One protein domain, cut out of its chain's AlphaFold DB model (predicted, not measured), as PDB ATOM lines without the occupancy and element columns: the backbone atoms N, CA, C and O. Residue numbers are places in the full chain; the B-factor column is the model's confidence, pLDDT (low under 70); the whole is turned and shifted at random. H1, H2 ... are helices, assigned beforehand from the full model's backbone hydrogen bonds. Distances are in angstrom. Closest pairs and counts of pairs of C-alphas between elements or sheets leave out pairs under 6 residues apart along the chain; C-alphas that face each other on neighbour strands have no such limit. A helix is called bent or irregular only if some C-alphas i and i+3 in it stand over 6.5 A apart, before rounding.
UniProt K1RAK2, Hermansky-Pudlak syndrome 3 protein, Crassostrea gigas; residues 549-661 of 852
ATOM      1  N   ASN A 549       4.953  -4.137 -34.382       66.12
ATOM      2  CA  ASN A 549       5.546  -4.201 -33.026       66.12
ATOM      3  C   ASN A 549       6.917  -4.900 -32.976       66.12
ATOM      4  O   ASN A 549       7.688  -4.715 -32.037       66.12
ATOM      5  N   PHE A 550       7.280  -5.652 -34.018       73.88
ATOM      6  CA  PHE A 550       8.598  -6.273 -34.146       73.88
ATOM      7  C   PHE A 550       9.754  -5.254 -34.188       73.88
ATOM      8  O   PHE A 550      10.883  -5.608 -33.848       73.88
ATOM      9  N   LYS A 551       9.493  -3.989 -34.563       79.25
ATOM     10  CA  LYS A 551      10.496  -2.907 -34.542       79.25
ATOM     11  C   LYS A 551      10.990  -2.619 -33.116       79.25
ATOM     12  O   LYS A 551      12.148  -2.250 -32.934       79.25
ATOM     13  N   MET A 552      10.162  -2.883 -32.099       77.50
ATOM     14  CA  MET A 552      10.504  -2.717 -30.678       77.50
ATOM     15  C   MET A 552      11.532  -3.740 -30.172       77.50
ATOM     16  O   MET A 552      12.058  -3.586 -29.073       77.50
ATOM     17  N   CYS A 553      11.868  -4.767 -30.964       82.00
ATOM     18  CA  CYS A 553      12.955  -5.693 -30.645       82.00
ATOM     19  C   CYS A 553      14.345  -5.081 -30.880       82.00
ATOM     20  O   CYS A 553      15.320  -5.573 -30.318       82.00
ATOM     21  N   LEU A 554      14.466  -4.026 -31.698       83.06
ATOM     22  CA  LEU A 554      15.768  -3.449 -32.039       83.06
ATOM     23  C   LEU A 554      16.549  -2.968 -30.797       83.06
ATOM     24  O   LEU A 554      17.692  -3.402 -30.637       83.06
ATOM     25  N   PRO A 555      15.962  -2.176 -29.872       81.62
ATOM     26  CA  PRO A 555      16.641  -1.800 -28.633       81.62
ATOM     27  C   PRO A 555      17.118  -3.001 -27.812       81.62
ATOM     28  O   PRO A 555      18.206  -2.949 -27.255       81.62
ATOM     29  N   TYR A 556      16.359  -4.103 -27.775       81.31
ATOM     30  CA  TYR A 556      16.747  -5.309 -27.034       81.31
ATOM     31  C   TYR A 556      18.061  -5.909 -27.554       81.31
ATOM     32  O   TYR A 556      18.957  -6.204 -26.764       81.31
ATOM     33  N   TYR A 557      18.208  -6.046 -28.875       85.31
ATOM     34  CA  TYR A 557      19.445  -6.567 -29.458       85.31
ATOM     35  C   TYR A 557      20.621  -5.604 -29.271       85.31
ATOM     36  O   TYR A 557      21.703  -6.044 -28.888       85.31
ATOM     37  N   LEU A 558      20.408  -4.298 -29.462       83.56
ATOM     38  CA  LEU A 558      21.460  -3.288 -29.285       83.56
ATOM     39  C   LEU A 558      21.934  -3.191 -27.827       83.56
ATOM     40  O   LEU A 558      23.127  -3.072 -27.565       83.56
ATOM     41  N   MET A 559      21.015  -3.299 -26.865       78.19
ATOM     42  CA  MET A 559      21.330  -3.257 -25.433       78.19
ATOM     43  C   MET A 559      21.929  -4.563 -24.899       78.19
ATOM     44  O   MET A 559      22.443  -4.575 -23.782       78.19
ATOM     45  N   SER A 560      21.873  -5.661 -25.663       83.75
ATOM     46  CA  SER A 560      22.437  -6.947 -25.237       83.75
ATOM     47  C   SER A 560      23.955  -6.897 -25.030       83.75
ATOM     48  O   SER A 560      24.494  -7.697 -24.267       83.75
ATOM     49  N   GLY A 561      24.647  -5.968 -25.705       79.50
ATOM     50  CA  GLY A 561      26.107  -5.862 -25.693       79.50
ATOM     51  C   GLY A 561      26.828  -7.048 -26.348       79.50
ATOM     52  O   GLY A 561      28.042  -7.169 -26.197       79.50
ATOM     53  N   LEU A 562      26.098  -7.932 -27.037       84.44
ATOM     54  CA  LEU A 562      26.645  -9.076 -27.762       84.44
ATOM     55  C   LEU A 562      27.114  -8.668 -29.161       84.44
ATOM     56  O   LEU A 562      26.589  -7.723 -29.755       84.44
ATOM     57  N   SER A 563      28.085  -9.402 -29.706       88.38
ATOM     58  CA  SER A 563      28.480  -9.222 -31.102       88.38
ATOM     59  C   SER A 563      27.397  -9.753 -32.049       88.38
ATOM     60  O   SER A 563      26.589 -10.608 -31.677       88.38
ATOM     61  N   ILE A 564      27.390  -9.284 -33.301       90.25
ATOM     62  CA  ILE A 564      26.474  -9.812 -34.326       90.25
ATOM     63  C   ILE A 564      26.640 -11.330 -34.508       90.25
ATOM     64  O   ILE A 564      25.638 -12.027 -34.640       90.25
ATOM     65  N   SER A 565      27.875 -11.840 -34.428       90.56
ATOM     66  CA  SER A 565      28.180 -13.276 -34.516       90.56
ATOM     67  C   SER A 565      27.487 -14.062 -33.397       90.56
ATOM     68  O   SER A 565      26.729 -14.993 -33.670       90.56
ATOM     69  N   ASP A 566      27.618 -13.606 -32.144       90.06
ATOM     70  CA  ASP A 566      26.990 -14.257 -30.984       90.06
ATOM     71  C   ASP A 566      25.458 -14.285 -31.095       90.06
ATOM     72  O   ASP A 566      24.813 -15.290 -30.781       90.06
ATOM     73  N   ILE A 567      24.858 -13.183 -31.555       90.81
ATOM     74  CA  ILE A 567      23.404 -13.076 -31.726       90.81
ATOM     75  C   ILE A 567      22.924 -14.036 -32.825       90.81
ATOM     76  O   ILE A 567      21.904 -14.710 -32.653       90.81
ATOM     77  N   VAL A 568      23.658 -14.141 -33.938       90.44
ATOM     78  CA  VAL A 568      23.343 -15.078 -35.026       90.44
ATOM     79  C   VAL A 568      23.506 -16.532 -34.573       90.44
ATOM     80  O   VAL A 568      22.618 -17.346 -34.835       90.44
ATOM     81  N   HIS A 569      24.555 -16.865 -33.816       88.56
ATOM     82  CA  HIS A 569      24.728 -18.202 -33.230       88.56
ATOM     83  C   HIS A 569      23.544 -18.587 -32.340       88.56
ATOM     84  O   HIS A 569      22.995 -19.684 -32.471       88.56
ATOM     85  N   GLN A 570      23.094 -17.678 -31.470       88.31
ATOM     86  CA  GLN A 570      21.913 -17.904 -30.630       88.31
ATOM     87  C   GLN A 570      20.647 -18.129 -31.466       88.31
ATOM     88  O   GLN A 570      19.852 -19.022 -31.161       88.31
ATOM     89  N   ALA A 571      20.473 -17.364 -32.544       86.38
ATOM     90  CA  ALA A 571      19.343 -17.509 -33.453       86.38
ATOM     91  C   ALA A 571      19.340 -18.882 -34.159       86.38
ATOM     92  O   ALA A 571      18.288 -19.519 -34.278       86.38
ATOM     93  N   ILE A 572      20.511 -19.385 -34.567       85.75
ATOM     94  CA  ILE A 572      20.674 -20.727 -35.152       85.75
ATOM     95  C   ILE A 572      20.307 -21.817 -34.134       85.75
ATOM     96  O   ILE A 572      19.534 -22.723 -34.461       85.75
ATOM     97  N   ILE A 573      20.799 -21.717 -32.893       83.44
ATOM     98  CA  ILE A 573      20.477 -22.668 -31.813       83.44
ATOM     99  C   ILE A 573      18.965 -22.701 -31.559       83.44
ATOM    100  O   ILE A 573      18.364 -23.776 -31.487       83.44
ATOM    101  N   TYR A 574      18.330 -21.530 -31.475       79.69
ATOM    102  CA  TYR A 574      16.887 -21.420 -31.270       79.69
ATOM    103  C   TYR A 574      16.091 -22.107 -32.391       79.69
ATOM    104  O   TYR A 574      15.164 -22.881 -32.130       79.69
ATOM    105  N   LYS A 575      16.487 -21.896 -33.651       78.81
ATOM    106  CA  LYS A 575      15.863 -22.555 -34.806       78.81
ATOM    107  C   LYS A 575      15.972 -24.079 -34.726       78.81
ATOM    108  O   LYS A 575      14.974 -24.764 -34.956       78.81
ATOM    109  N   GLN A 576      17.139 -24.618 -34.362       80.12
ATOM    110  CA  GLN A 576      17.346 -26.068 -34.226       80.12
ATOM    111  C   GLN A 576      16.413 -26.698 -33.177       80.12
ATOM    112  O   GLN A 576      15.948 -27.824 -33.351       80.12
ATOM    113  N   GLN A 577      16.084 -25.961 -32.114       73.62
ATOM    114  CA  GLN A 577      15.194 -26.427 -31.046       73.62
ATOM    115  C   GLN A 577      13.698 -26.360 -31.420       73.62
ATOM    116  O   GLN A 577      12.890 -27.119 -30.885       73.62
ATOM    117  N   SER A 578      13.315 -25.487 -32.358       64.06
ATOM    118  CA  SER A 578      11.916 -25.098 -32.608       64.06
ATOM    119  C   SER A 578      11.071 -26.110 -33.414       64.06
ATOM    120  O   SER A 578       9.844 -26.025 -33.401       64.06
ATOM    121  N   LYS A 579      11.660 -27.100 -34.109       55.62
ATOM    122  CA  LYS A 579      10.972 -28.077 -35.009       55.62
ATOM    123  C   LYS A 579      10.027 -27.484 -36.084       55.62
ATOM    124  O   LYS A 579       9.434 -28.244 -36.845       55.62
ATOM    125  N   LYS A 580       9.877 -26.158 -36.183       55.44
ATOM    126  CA  LYS A 580       9.041 -25.455 -37.168       55.44
ATOM    127  C   LYS A 580       9.896 -24.980 -38.345       55.44
ATOM    128  O   LYS A 580      10.748 -24.114 -38.181       55.44
ATOM    129  N   THR A 581       9.633 -25.505 -39.539       51.53
ATOM    130  CA  THR A 581      10.274 -25.102 -40.803       51.53
ATOM    131  C   THR A 581       9.390 -24.102 -41.553       51.53
ATOM    132  O   THR A 581       8.778 -24.433 -42.566       51.53
ATOM    133  N   THR A 582       9.250 -22.886 -41.023       56.19
ATOM    134  CA  THR A 582       8.553 -21.782 -41.712       56.19
ATOM    135  C   THR A 582       9.534 -20.648 -42.029       56.19
ATOM    136  O   THR A 582      10.459 -20.463 -41.239       56.19
ATOM    137  N   PRO A 583       9.308 -19.823 -43.074       47.50
ATOM    138  CA  PRO A 583      10.168 -18.676 -43.421       47.50
ATOM    139  C   PRO A 583      10.367 -17.663 -42.278       47.50
ATOM    140  O   PRO A 583      11.334 -16.919 -42.250       47.50
ATOM    141  N   TYR A 584       9.477 -17.666 -41.281       55.66
ATOM    142  CA  TYR A 584       9.569 -16.840 -40.073       55.66
ATOM    143  C   TYR A 584      10.298 -17.522 -38.904       55.66
ATOM    144  O   TYR A 584      10.077 -17.145 -37.754       55.66
ATOM    145  N   CYS A 585      11.120 -18.546 -39.152       66.44
ATOM    146  CA  CYS A 585      11.728 -19.354 -38.086       66.44
ATOM    147  C   CYS A 585      12.611 -18.547 -37.116       66.44
ATOM    148  O   CYS A 585      12.664 -18.890 -35.935       66.44
ATOM    149  N   TYR A 586      13.213 -17.449 -37.578       75.00
ATOM    150  CA  TYR A 586      14.000 -16.528 -36.749       75.00
ATOM    151  C   TYR A 586      13.182 -15.370 -36.140       75.00
ATOM    152  O   TYR A 586      13.642 -14.706 -35.216       75.00
ATOM    153  N   GLY A 587      11.950 -15.143 -36.612       79.25
ATOM    154  CA  GLY A 587      11.074 -14.048 -36.179       79.25
ATOM    155  C   GLY A 587      11.374 -12.690 -36.836       79.25
ATOM    156  O   GLY A 587      12.521 -12.336 -37.096       79.25
ATOM    157  N   LYS A 588      10.325 -11.882 -37.070       81.06
ATOM    158  CA  LYS A 588      10.421 -10.577 -37.766       81.06
ATOM    159  C   LYS A 588      11.328  -9.557 -37.060       81.06
ATOM    160  O   LYS A 588      11.941  -8.730 -37.723       81.06
ATOM    161  N   GLY A 589      11.412  -9.610 -35.727       85.81
ATOM    162  CA  GLY A 589      12.245  -8.695 -34.936       85.81
ATOM    163  C   GLY A 589      13.739  -8.919 -35.163       85.81
ATOM    164  O   GLY A 589      14.480  -7.957 -35.347       85.81
ATOM    165  N   PHE A 590      14.165 -10.184 -35.239       88.69
ATOM    166  CA  PHE A 590      15.535 -10.544 -35.604       88.69
ATOM    167  C   PHE A 590      15.861 -10.109 -37.036       88.69
ATOM    168  O   PHE A 590      16.892  -9.486 -37.267       88.69
ATOM    169  N   SER A 591      14.953 -10.355 -37.987       87.31
ATOM    170  CA  SER A 591      15.112  -9.906 -39.378       87.31
ATOM    171  C   SER A 591      15.282  -8.390 -39.481       87.31
ATOM    172  O   SER A 591      16.097  -7.902 -40.263       87.31
ATOM    173  N   TYR A 592      14.522  -7.635 -38.686       88.00
ATOM    174  CA  TYR A 592      14.624  -6.181 -38.630       88.00
ATOM    175  C   TYR A 592      15.956  -5.721 -38.026       88.00
ATOM    176  O   TYR A 592      16.613  -4.859 -38.604       88.00
ATOM    177  N   PHE A 593      16.387  -6.331 -36.918       91.50
ATOM    178  CA  PHE A 593      17.698  -6.073 -36.315       91.50
ATOM    179  C   PHE A 593      18.848  -6.341 -37.293       91.50
ATOM    180  O   PHE A 593      19.716  -5.488 -37.457       91.50
ATOM    181  N   LEU A 594      18.825  -7.492 -37.972       91.00
ATOM    182  CA  LEU A 594      19.875  -7.890 -38.904       91.00
ATOM    183  C   LEU A 594      19.979  -6.893 -40.068       91.00
ATOM    184  O   LEU A 594      21.065  -6.400 -40.350       91.00
ATOM    185  N   ASN A 595      18.850  -6.507 -40.671       89.19
ATOM    186  CA  ASN A 595      18.830  -5.453 -41.691       89.19
ATOM    187  C   ASN A 595      19.342  -4.112 -41.155       89.19
ATOM    188  O   ASN A 595      20.103  -3.434 -41.834       89.19
ATOM    189  N   TYR A 596      18.927  -3.714 -39.953       89.88
ATOM    190  CA  TYR A 596      19.349  -2.442 -39.378       89.88
ATOM    191  C   TYR A 596      20.869  -2.393 -39.206       89.88
ATOM    192  O   TYR A 596      21.502  -1.472 -39.704       89.88
ATOM    193  N   VAL A 597      21.457  -3.407 -38.565       90.31
ATOM    194  CA  VAL A 597      22.889  -3.440 -38.242       90.31
ATOM    195  C   VAL A 597      23.763  -3.628 -39.483       90.31
ATOM    196  O   VAL A 597      24.805  -2.987 -39.578       90.31
ATOM    197  N   LEU A 598      23.342  -4.448 -40.453       90.19
ATOM    198  CA  LEU A 598      24.105  -4.697 -41.681       90.19
ATOM    199  C   LEU A 598      24.273  -3.445 -42.558       90.19
ATOM    200  O   LEU A 598      25.298  -3.327 -43.226       90.19
ATOM    201  N   PHE A 599      23.302  -2.527 -42.564       88.69
ATOM    202  CA  PHE A 599      23.255  -1.383 -43.488       88.69
ATOM    203  C   PHE A 599      23.468  -0.016 -42.813       88.69
ATOM    204  O   PHE A 599      23.112   1.008 -43.390       88.69
ATOM    205  N   GLN A 600      24.031   0.030 -41.602       85.31
ATOM    206  CA  GLN A 600      24.434   1.307 -41.000       85.31
ATOM    207  C   GLN A 600      25.668   1.900 -41.690       85.31
ATOM    208  O   GLN A 600      26.559   1.166 -42.123       85.31
ATOM    209  N   ASP A 601      25.764   3.230 -41.685       77.38
ATOM    210  CA  ASP A 601      26.916   3.992 -42.179       77.38
ATOM    211  C   ASP A 601      28.097   3.971 -41.184       77.38
ATOM    212  O   ASP A 601      28.588   5.004 -40.733       77.38
ATOM    213  N   GLU A 602      28.561   2.774 -40.827       80.62
ATOM    214  CA  GLU A 602      29.672   2.531 -39.898       80.62
ATOM    215  C   GLU A 602      30.770   1.657 -40.540       80.62
ATOM    216  O   GLU A 602      30.629   1.160 -41.663       80.62
ATOM    217  N   GLU A 603      31.885   1.454 -39.827       79.56
ATOM    218  CA  GLU A 603      32.969   0.572 -40.272       79.56
ATOM    219  C   GLU A 603      32.516  -0.900 -40.419       79.56
ATOM    220  O   GLU A 603      31.588  -1.342 -39.719       79.56
ATOM    221  N   PRO A 604      33.161  -1.678 -41.315       83.94
ATOM    222  CA  PRO A 604      32.891  -3.105 -41.490       83.94
ATOM    223  C   PRO A 604      33.064  -3.903 -40.196       83.94
ATOM    224  O   PRO A 604      33.851  -3.535 -39.323       83.94
ATOM    225  N   PHE A 605      32.363  -5.031 -40.073       87.31
ATOM    226  CA  PHE A 605      32.524  -5.886 -38.896       87.31
ATOM    227  C   PHE A 605      33.921  -6.510 -38.847       87.31
ATOM    228  O   PHE A 605      34.390  -7.098 -39.819       87.31
ATOM    229  N   ASN A 606      34.552  -6.452 -37.675       87.31
ATOM    230  CA  ASN A 606      35.768  -7.204 -37.391       87.31
ATOM    231  C   ASN A 606      35.400  -8.605 -36.875       87.31
ATOM    232  O   ASN A 606      35.327  -8.828 -35.667       87.31
ATOM    233  N   ILE A 607      35.094  -9.521 -37.797       90.75
ATOM    234  CA  ILE A 607      34.694 -10.907 -37.503       90.75
ATOM    235  C   ILE A 607      35.499 -11.908 -38.336       90.75
ATOM    236  O   ILE A 607      36.058 -11.561 -39.380       90.75
ATOM    237  N   LEU A 608      35.530 -13.161 -37.877       88.81
ATOM    238  CA  LEU A 608      36.151 -14.266 -38.602       88.81
ATOM    239  C   LEU A 608      35.355 -14.608 -39.867       88.81
ATOM    240  O   LEU A 608      34.136 -14.470 -39.902       88.81
ATOM    241  N   GLU A 609      36.044 -15.119 -40.888       89.06
ATOM    242  CA  GLU A 609      35.434 -15.517 -42.166       89.06
ATOM    243  C   GLU A 609      34.323 -16.565 -41.982       89.06
ATOM    244  O   GLU A 609      33.257 -16.447 -42.575       89.06
ATOM    245  N   VAL A 610      34.528 -17.513 -41.059       90.62
ATOM    246  CA  VAL A 610      33.542 -18.548 -40.694       90.62
ATOM    247  C   VAL A 610      32.249 -17.942 -40.140       90.62
ATOM    248  O   VAL A 610      31.160 -18.415 -40.456       90.62
ATOM    249  N   ASP A 611      32.358 -16.897 -39.320       89.38
ATOM    250  CA  ASP A 611      31.187 -16.219 -38.759       89.38
ATOM    251  C   ASP A 611      30.467 -15.407 -39.840       89.38
ATOM    252  O   ASP A 611      29.240 -15.338 -39.860       89.38
ATOM    253  N   GLY A 612      31.219 -14.826 -40.777       91.62
ATOM    254  CA  GLY A 612      30.648 -14.112 -41.910       91.62
ATOM    255  C   GLY A 612      29.875 -15.012 -42.871       91.62
ATOM    256  O   GLY A 612      28.782 -14.640 -43.301       91.62
ATOM    257  N   ASP A 613      30.377 -16.219 -43.136       91.69
ATOM    258  CA  ASP A 613      29.661 -17.232 -43.918       91.69
ATOM    259  C   ASP A 613      28.337 -17.618 -43.251       91.69
ATOM    260  O   ASP A 613      27.297 -17.654 -43.905       91.69
ATOM    261  N   GLN A 614      28.338 -17.817 -41.931       91.44
ATOM    262  CA  GLN A 614      27.114 -18.124 -41.183       91.44
ATOM    263  C   GLN A 614      26.101 -16.977 -41.220       91.44
ATOM    264  O   GLN A 614      24.898 -17.213 -41.347       91.44
ATOM    265  N   ILE A 615      26.562 -15.726 -41.125       92.44
ATOM    266  CA  ILE A 615      25.685 -14.559 -41.261       92.44
ATOM    267  C   ILE A 615      25.078 -14.520 -42.670       92.44
ATOM    268  O   ILE A 615      23.879 -14.262 -42.793       92.44
ATOM    269  N   LEU A 616      25.855 -14.813 -43.720       91.69
ATOM    270  CA  LEU A 616      25.351 -14.895 -45.095       91.69
ATOM    271  C   LEU A 616      24.314 -16.006 -45.279       91.69
ATOM    272  O   LEU A 616      23.275 -15.754 -45.886       91.69
ATOM    273  N   GLU A 617      24.554 -17.198 -44.733       90.38
ATOM    274  CA  GLU A 617      23.595 -18.312 -44.761       90.38
ATOM    275  C   GLU A 617      22.277 -17.934 -44.069       90.38
ATOM    276  O   GLU A 617      21.190 -18.216 -44.569       90.38
ATOM    277  N   VAL A 618      22.343 -17.220 -42.941       89.75
ATOM    278  CA  VAL A 618      21.136 -16.718 -42.271       89.75
ATOM    279  C   VAL A 618      20.455 -15.612 -43.087       89.75
ATOM    280  O   VAL A 618      19.226 -15.582 -43.160       89.75
ATOM    281  N   CYS A 619      21.212 -14.729 -43.745       88.88
ATOM    282  CA  CYS A 619      20.655 -13.704 -44.633       88.88
ATOM    283  C   CYS A 619      19.952 -14.303 -45.855       88.88
ATOM    284  O   CYS A 619      18.940 -13.748 -46.285       88.88
ATOM    285  N   GLU A 620      20.451 -15.423 -46.389       89.19
ATOM    286  CA  GLU A 620      19.807 -16.165 -47.479       89.19
ATOM    287  C   GLU A 620      18.378 -16.567 -47.097       89.19
ATOM    288  O   GLU A 620      17.450 -16.419 -47.891       89.19
ATOM    289  N   GLU A 621      18.183 -17.035 -45.867       85.44
ATOM    290  CA  GLU A 621      16.870 -17.469 -45.401       85.44
ATOM    291  C   GLU A 621      15.968 -16.315 -44.945       85.44
ATOM    292  O   GLU A 621      14.748 -16.374 -45.109       85.44
ATOM    293  N   VAL A 622      16.548 -15.282 -44.328       83.94
ATOM    294  CA  VAL A 622      15.799 -14.194 -43.684       83.94
ATOM    295  C   VAL A 622      15.427 -13.078 -44.662       83.94
ATOM    296  O   VAL A 622      14.345 -12.499 -44.554       83.94
ATOM    297  N   THR A 623      16.314 -12.766 -45.604       82.69
ATOM    298  CA  THR A 623      16.145 -11.706 -46.610       82.69
ATOM    299  C   THR A 623      16.673 -12.155 -47.977       82.69
ATOM    300  O   THR A 623      17.616 -11.548 -48.497       82.69
ATOM    301  N   PRO A 624      16.063 -13.183 -48.598       83.12
ATOM    302  CA  PRO A 624      16.505 -13.695 -49.899       83.12
ATOM    303  C   PRO A 624      16.481 -12.616 -50.991       83.12
ATOM    304  O   PRO A 624      17.310 -12.622 -51.902       83.12
ATOM    305  N   ASP A 625      15.569 -11.646 -50.881       81.56
ATOM    306  CA  ASP A 625      15.382 -10.585 -51.872       81.56
ATOM    307  C   ASP A 625      16.570  -9.617 -51.954       81.56
ATOM    308  O   ASP A 625      16.921  -9.150 -53.038       81.56
ATOM    309  N   ARG A 626      17.243  -9.385 -50.820       84.94
ATOM    310  CA  ARG A 626      18.302  -8.376 -50.662       84.94
ATOM    311  C   ARG A 626      19.706  -8.972 -50.580       84.94
ATOM    312  O   ARG A 626      20.644  -8.268 -50.221       84.94
ATOM    313  N   ILE A 627      19.886 -10.252 -50.906       89.94
ATOM    314  CA  ILE A 627      21.180 -10.931 -50.739       89.94
ATOM    315  C   ILE A 627      22.316 -10.259 -51.529       89.94
ATOM    316  O   ILE A 627      23.431 -10.132 -51.030       89.94
ATOM    317  N   SER A 628      22.031  -9.753 -52.732       89.25
ATOM    318  CA  SER A 628      22.997  -9.015 -53.550       89.25
ATOM    319  C   SER A 628      23.384  -7.671 -52.926       89.25
ATOM    320  O   SER A 628      24.550  -7.283 -52.990       89.25
ATOM    321  N   GLU A 629      22.452  -7.005 -52.239       88.19
ATOM    322  CA  GLU A 629      22.738  -5.804 -51.447       88.19
ATOM    323  C   GLU A 629      23.559  -6.126 -50.198       88.19
ATOM    324  O   GLU A 629      24.463  -5.368 -49.861       88.19
ATOM    325  N   VAL A 630      23.298  -7.256 -49.529       89.25
ATOM    326  CA  VAL A 630      24.108  -7.692 -48.381       89.25
ATOM    327  C   VAL A 630      25.557  -7.911 -48.818       89.25
ATOM    328  O   VAL A 630      26.473  -7.400 -48.182       89.25
ATOM    329  N   ILE A 631      25.777  -8.588 -49.944       89.06
ATOM    330  CA  ILE A 631      27.121  -8.878 -50.468       89.06
ATOM    331  C   ILE A 631      27.875  -7.603 -50.884       89.06
ATOM    332  O   ILE A 631      29.093  -7.529 -50.724       89.06
ATOM    333  N   LEU A 632      27.181  -6.616 -51.461       86.69
ATOM    334  CA  LEU A 632      27.820  -5.434 -52.051       86.69
ATOM    335  C   LEU A 632      27.885  -4.215 -51.127       86.69
ATOM    336  O   LEU A 632      28.846  -3.448 -51.202       86.69
ATOM    337  N   PHE A 633      26.842  -3.990 -50.333       86.25
ATOM    338  CA  PHE A 633      26.580  -2.708 -49.676       86.25
ATOM    339  C   PHE A 633      26.492  -2.804 -48.156       86.25
ATOM    340  O   PHE A 633      26.409  -1.767 -47.502       86.25
ATOM    341  N   SER A 634      26.512  -4.008 -47.583       88.31
ATOM    342  CA  SER A 634      26.513  -4.151 -46.129       88.31
ATOM    343  C   SER A 634      27.904  -3.970 -45.515       88.31
ATOM    344  O   SER A 634      28.938  -3.967 -46.185       88.31
ATOM    345  N   ARG A 635      27.923  -3.880 -44.186       88.00
ATOM    346  CA  ARG A 635      29.126  -3.916 -43.344       88.00
ATOM    347  C   ARG A 635      29.791  -5.300 -43.281       88.00
ATOM    348  O   ARG A 635      30.859  -5.430 -42.682       88.00
ATOM    349  N   LEU A 636      29.187  -6.333 -43.873       88.19
ATOM    350  CA  LEU A 636      29.739  -7.684 -43.920       88.19
ATOM    351  C   LEU A 636      30.731  -7.814 -45.082       88.19
ATOM    352  O   LEU A 636      30.341  -8.024 -46.227       88.19
ATOM    353  N   GLN A 637      32.025  -7.682 -44.789       82.44
ATOM    354  CA  GLN A 637      33.084  -7.759 -45.807       82.44
ATOM    355  C   GLN A 637      33.921  -9.041 -45.744       82.44
ATOM    356  O   GLN A 637      34.531  -9.414 -46.748       82.44
ATOM    357  N   THR A 638      33.953  -9.706 -44.589       86.88
ATOM    358  CA  THR A 638      34.712 -10.935 -44.345       86.88
ATOM    359  C   THR A 638      33.811 -12.151 -44.543       86.88
ATOM    360  O   THR A 638      32.945 -12.420 -43.723       86.88
ATOM    361  N   TYR A 639      33.987 -12.857 -45.657       91.88
ATOM    362  CA  TYR A 639      33.280 -14.095 -46.002       91.88
ATOM    363  C   TYR A 639      34.025 -14.816 -47.131       91.88
ATOM    364  O   TYR A 639      34.748 -14.174 -47.907       91.88
ATOM    365  N   THR A 640      33.796 -16.117 -47.273       92.62
ATOM    366  CA  THR A 640      34.383 -16.925 -48.340       92.62
ATOM    367  C   THR A 640      33.659 -16.650 -49.671       92.62
ATOM    368  O   THR A 640      32.441 -16.847 -49.784       92.62
ATOM    369  N   PRO A 641      34.363 -16.175 -50.720       89.44
ATOM    370  CA  PRO A 641      33.731 -15.765 -51.975       89.44
ATOM    371  C   PRO A 641      33.026 -16.921 -52.701       89.44
ATOM    372  O   PRO A 641      32.020 -16.688 -53.370       89.44
ATOM    373  N   GLU A 642      33.487 -18.164 -52.539       90.31
ATOM    374  CA  GLU A 642      32.845 -19.364 -53.081       90.31
ATOM    375  C   GLU A 642      31.475 -19.629 -52.441       90.31
ATOM    376  O   GLU A 642      30.523 -19.992 -53.141       90.31
ATOM    377  N   VAL A 643      31.357 -19.423 -51.124       90.94
ATOM    378  CA  VAL A 643      30.100 -19.583 -50.376       90.94
ATOM    379  C   VAL A 643      29.105 -18.516 -50.820       90.94
ATOM    380  O   VAL A 643      27.993 -18.845 -51.240       90.94
ATOM    381  N   ALA A 644      29.531 -17.251 -50.844       91.44
ATOM    382  CA  ALA A 644      28.700 -16.141 -51.303       91.44
ATOM    383  C   ALA A 644      28.230 -16.317 -52.759       91.44
ATOM    384  O   ALA A 644      27.068 -16.059 -53.077       91.44
ATOM    385  N   LEU A 645      29.106 -16.805 -53.646       91.12
ATOM    386  CA  LEU A 645      28.762 -17.076 -55.042       91.12
ATOM    387  C   LEU A 645      27.751 -18.218 -55.174       91.12
ATOM    388  O   LEU A 645      26.801 -18.105 -55.950       91.12
ATOM    389  N   LYS A 646      27.905 -19.291 -54.392       91.94
ATOM    390  CA  LYS A 646      26.944 -20.400 -54.354       91.94
ATOM    391  C   LYS A 646      25.564 -19.936 -53.881       91.94
ATOM    392  O   LYS A 646      24.567 -20.304 -54.508       91.94
ATOM    393  N   ILE A 647      25.504 -19.129 -52.821       89.69
ATOM    394  CA  ILE A 647      24.257 -18.565 -52.284       89.69
ATOM    395  C   ILE A 647      23.583 -17.682 -53.342       89.69
ATOM    396  O   ILE A 647      22.436 -17.928 -53.717       89.69
ATOM    397  N   LEU A 648      24.315 -16.717 -53.913       89.12
ATOM    398  CA  LEU A 648      23.781 -15.802 -54.926       89.12
ATOM    399  C   LEU A 648      23.230 -16.562 -56.144       89.12
ATOM    400  O   LEU A 648      22.108 -16.315 -56.577       89.12
ATOM    401  N   GLN A 649      23.976 -17.538 -56.669       88.88
ATOM    402  CA  GLN A 649      23.522 -18.350 -57.802       88.88
ATOM    403  C   GLN A 649      22.303 -19.217 -57.469       88.88
ATOM    404  O   GLN A 649      21.467 -19.453 -58.343       88.88
ATOM    405  N   THR A 650      22.194 -19.710 -56.234       87.00
ATOM    406  CA  THR A 650      21.032 -20.491 -55.781       87.00
ATOM    407  C   THR A 650      19.779 -19.619 -55.760       87.00
ATOM    408  O   THR A 650      18.753 -20.010 -56.320       87.00
ATOM    409  N   GLN A 651      19.889 -18.396 -55.238       82.62
ATOM    410  CA  GLN A 651      18.797 -17.422 -55.223       82.62
ATOM    411  C   GLN A 651      18.397 -16.969 -56.633       82.62
ATOM    412  O   GLN A 651      17.215 -16.962 -56.977       82.62
ATOM    413  N   MET A 652      19.372 -16.684 -57.500       83.00
ATOM    414  CA  MET A 652      19.114 -16.320 -58.898       83.00
ATOM    415  C   MET A 652      18.402 -17.444 -59.673       83.00
ATOM    416  O   MET A 652      17.470 -17.173 -60.431       83.00
ATOM    417  N   LYS A 653      18.777 -18.714 -59.442       82.56
ATOM    418  CA  LYS A 653      18.093 -19.894 -60.015       82.56
ATOM    419  C   LYS A 653      16.658 -20.041 -59.517       82.56
ATOM    420  O   LYS A 653      15.777 -20.424 -60.282       82.56
ATOM    421  N   HIS A 654      16.419 -19.745 -58.242       77.31
ATOM    422  CA  HIS A 654      15.076 -19.782 -57.678       77.31
ATOM    423  C   HIS A 654      14.176 -18.721 -58.329       77.31
ATOM    424  O   HIS A 654      13.076 -19.047 -58.769       77.31
ATOM    425  N   ARG A 655      14.656 -17.482 -58.503       73.56
ATOM    426  CA  ARG A 655      13.879 -16.399 -59.141       73.56
ATOM    427  C   ARG A 655      13.629 -16.611 -60.633       73.56
ATOM    428  O   ARG A 655      12.540 -16.321 -61.118       73.56
ATOM    429  N   THR A 656      14.575 -17.219 -61.353       65.00
ATOM    430  CA  THR A 656      14.363 -17.595 -62.765       65.00
ATOM    431  C   THR A 656      13.281 -18.655 -62.958       65.00
ATOM    432  O   THR A 656      12.722 -18.744 -64.046       65.00
ATOM    433  N   SER A 657      12.946 -19.432 -61.922       62.91
ATOM    434  CA  SER A 657      11.805 -20.355 -61.969       62.91
ATOM    435  C   SER A 657      10.440 -19.662 -61.822       62.91
ATOM    436  O   SER A 657       9.420 -20.276 -62.124       62.91
ATOM    437  N   ILE A 658      10.422 -18.394 -61.391       62.09
ATOM    438  CA  ILE A 658       9.225 -17.585 -61.087       62.09
ATOM    439  C   ILE A 658       9.010 -16.496 -62.172       62.09
ATOM    440  O   ILE A 658       8.252 -15.555 -61.980       62.09
ATOM    441  N   ASP A 659       9.659 -16.615 -63.339       55.31
ATOM    442  CA  ASP A 659       9.619 -15.635 -64.449       55.31
ATOM    443  C   ASP A 659      10.125 -14.213 -64.096       55.31
ATOM    444  O   ASP A 659       9.917 -13.254 -64.848       55.31
ATOM    445  N   GLU A 660      10.873 -14.051 -63.000       63.31
ATOM    446  CA  GLU A 660      11.509 -12.777 -62.647       63.31
ATOM    447  C   GLU A 660      12.850 -12.589 -63.379       63.31
ATOM    448  O   GLU A 660      13.730 -13.456 -63.371       63.31
ATOM    449  N   LYS A 661      13.043 -11.422 -64.012       67.69
ATOM    450  CA  LYS A 661      14.337 -11.039 -64.600       67.69
ATOM    451  C   LYS A 661      15.332 -10.687 -63.490       67.69
ATOM    452  O   LYS A 661      14.989  -9.949 -62.573       67.69
TER     453      LYS A 661
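This is residues 549 to 661 of the 852 residues of the protein "Hermansky-Pudlak syndrome 3 protein" of Crassostrea gigas (UniProt K1RAK2). Three of the six helices pack on a fourth in the middle, H4: H5 and H6 join it on one side to make a small triangle of helices, while H2 packs on its other side at a slant, with residues 565 to 568 alone. H3 and H1 extend that other side, with H1 packed on H3, and H1 and H6 are the helices farthest from the mean of the C-alphas. Look for 113 printed residues with six named helices, H1 to H6 in order, and no named strand: the class is all helix. The whole is compact, with a radius of gyration of the C-alphas of 14.2 A, and rounded, spanning 41 by 33 by 24 A.

Begin at H6, residues 641 to 656, the longest helix with 16 residues. It touches H4, residues 609 to 622, at a shallow tilt of 12 degrees, the same way; their closest C-alphas are those of Val 643 and Asp 613, 6.9 A apart. H5, residues 624 to 633, touches H6 at a steep tilt of 39 degrees, opposite ways, with C-alphas Pro 624 and Gln 651 closest at 6.9 A. H5 only just touches H4, with 3 pairs of C-alphas within 8 A, closest Ile 627 and Glu 620 at 6.3 A. H4, H5 and H6 form a bundle that runs up and down, each against the one before; H4 and H5 are a helical hairpin, as are H5 and H6. H4 is the hub and also touches H2, residues 564 to 578, which meets it with residues 565 to 568 alone, closest C-alphas Ser 565 and Asp 611 at 6.0 A. H3, residues 588 to 598, and H2 are near each other, with 9 pairs of C-alphas within 10 A. H3 touches H1, residues 549 to 559, at a steep tilt of 50 degrees, closest C-alphas Gly 589 and Phe 550 at 4.4 A. H1 and H6 are apart. In H2, H3, H4 and H6 every O i to N i+4 pair is within hydrogen-bond range; in H5 4 of 6 are, and in H1 3 of 7, beside 6 of 8 O i to N i+3 pairs.

Find C-alpha 641 at (33.731, -15.765, -51.975); from there H6 runs 22.2 A to C-alpha 656 at (14.363, -17.595, -62.765). H4 spans 19.7 A and H2 21.2 A; H3 spans 15.4 A. H5 spans 14.9 A and is irregular, with C-alphas 625 and 628 8.0 A apart. H1 begins at C-alpha 549, (5.546, -4.201, -33.026), spans 17.5 A, and is only just irregular: C-alphas 552 and 555 are 6.53 A apart.

The two C-alphas farthest apart are those of Gly 561 and Asp 659, 43.2 A. The printed part has no cut and no long link. Look for pLDDT under 70 at residue 549, residues 578 to 585 and residues 656 to 661.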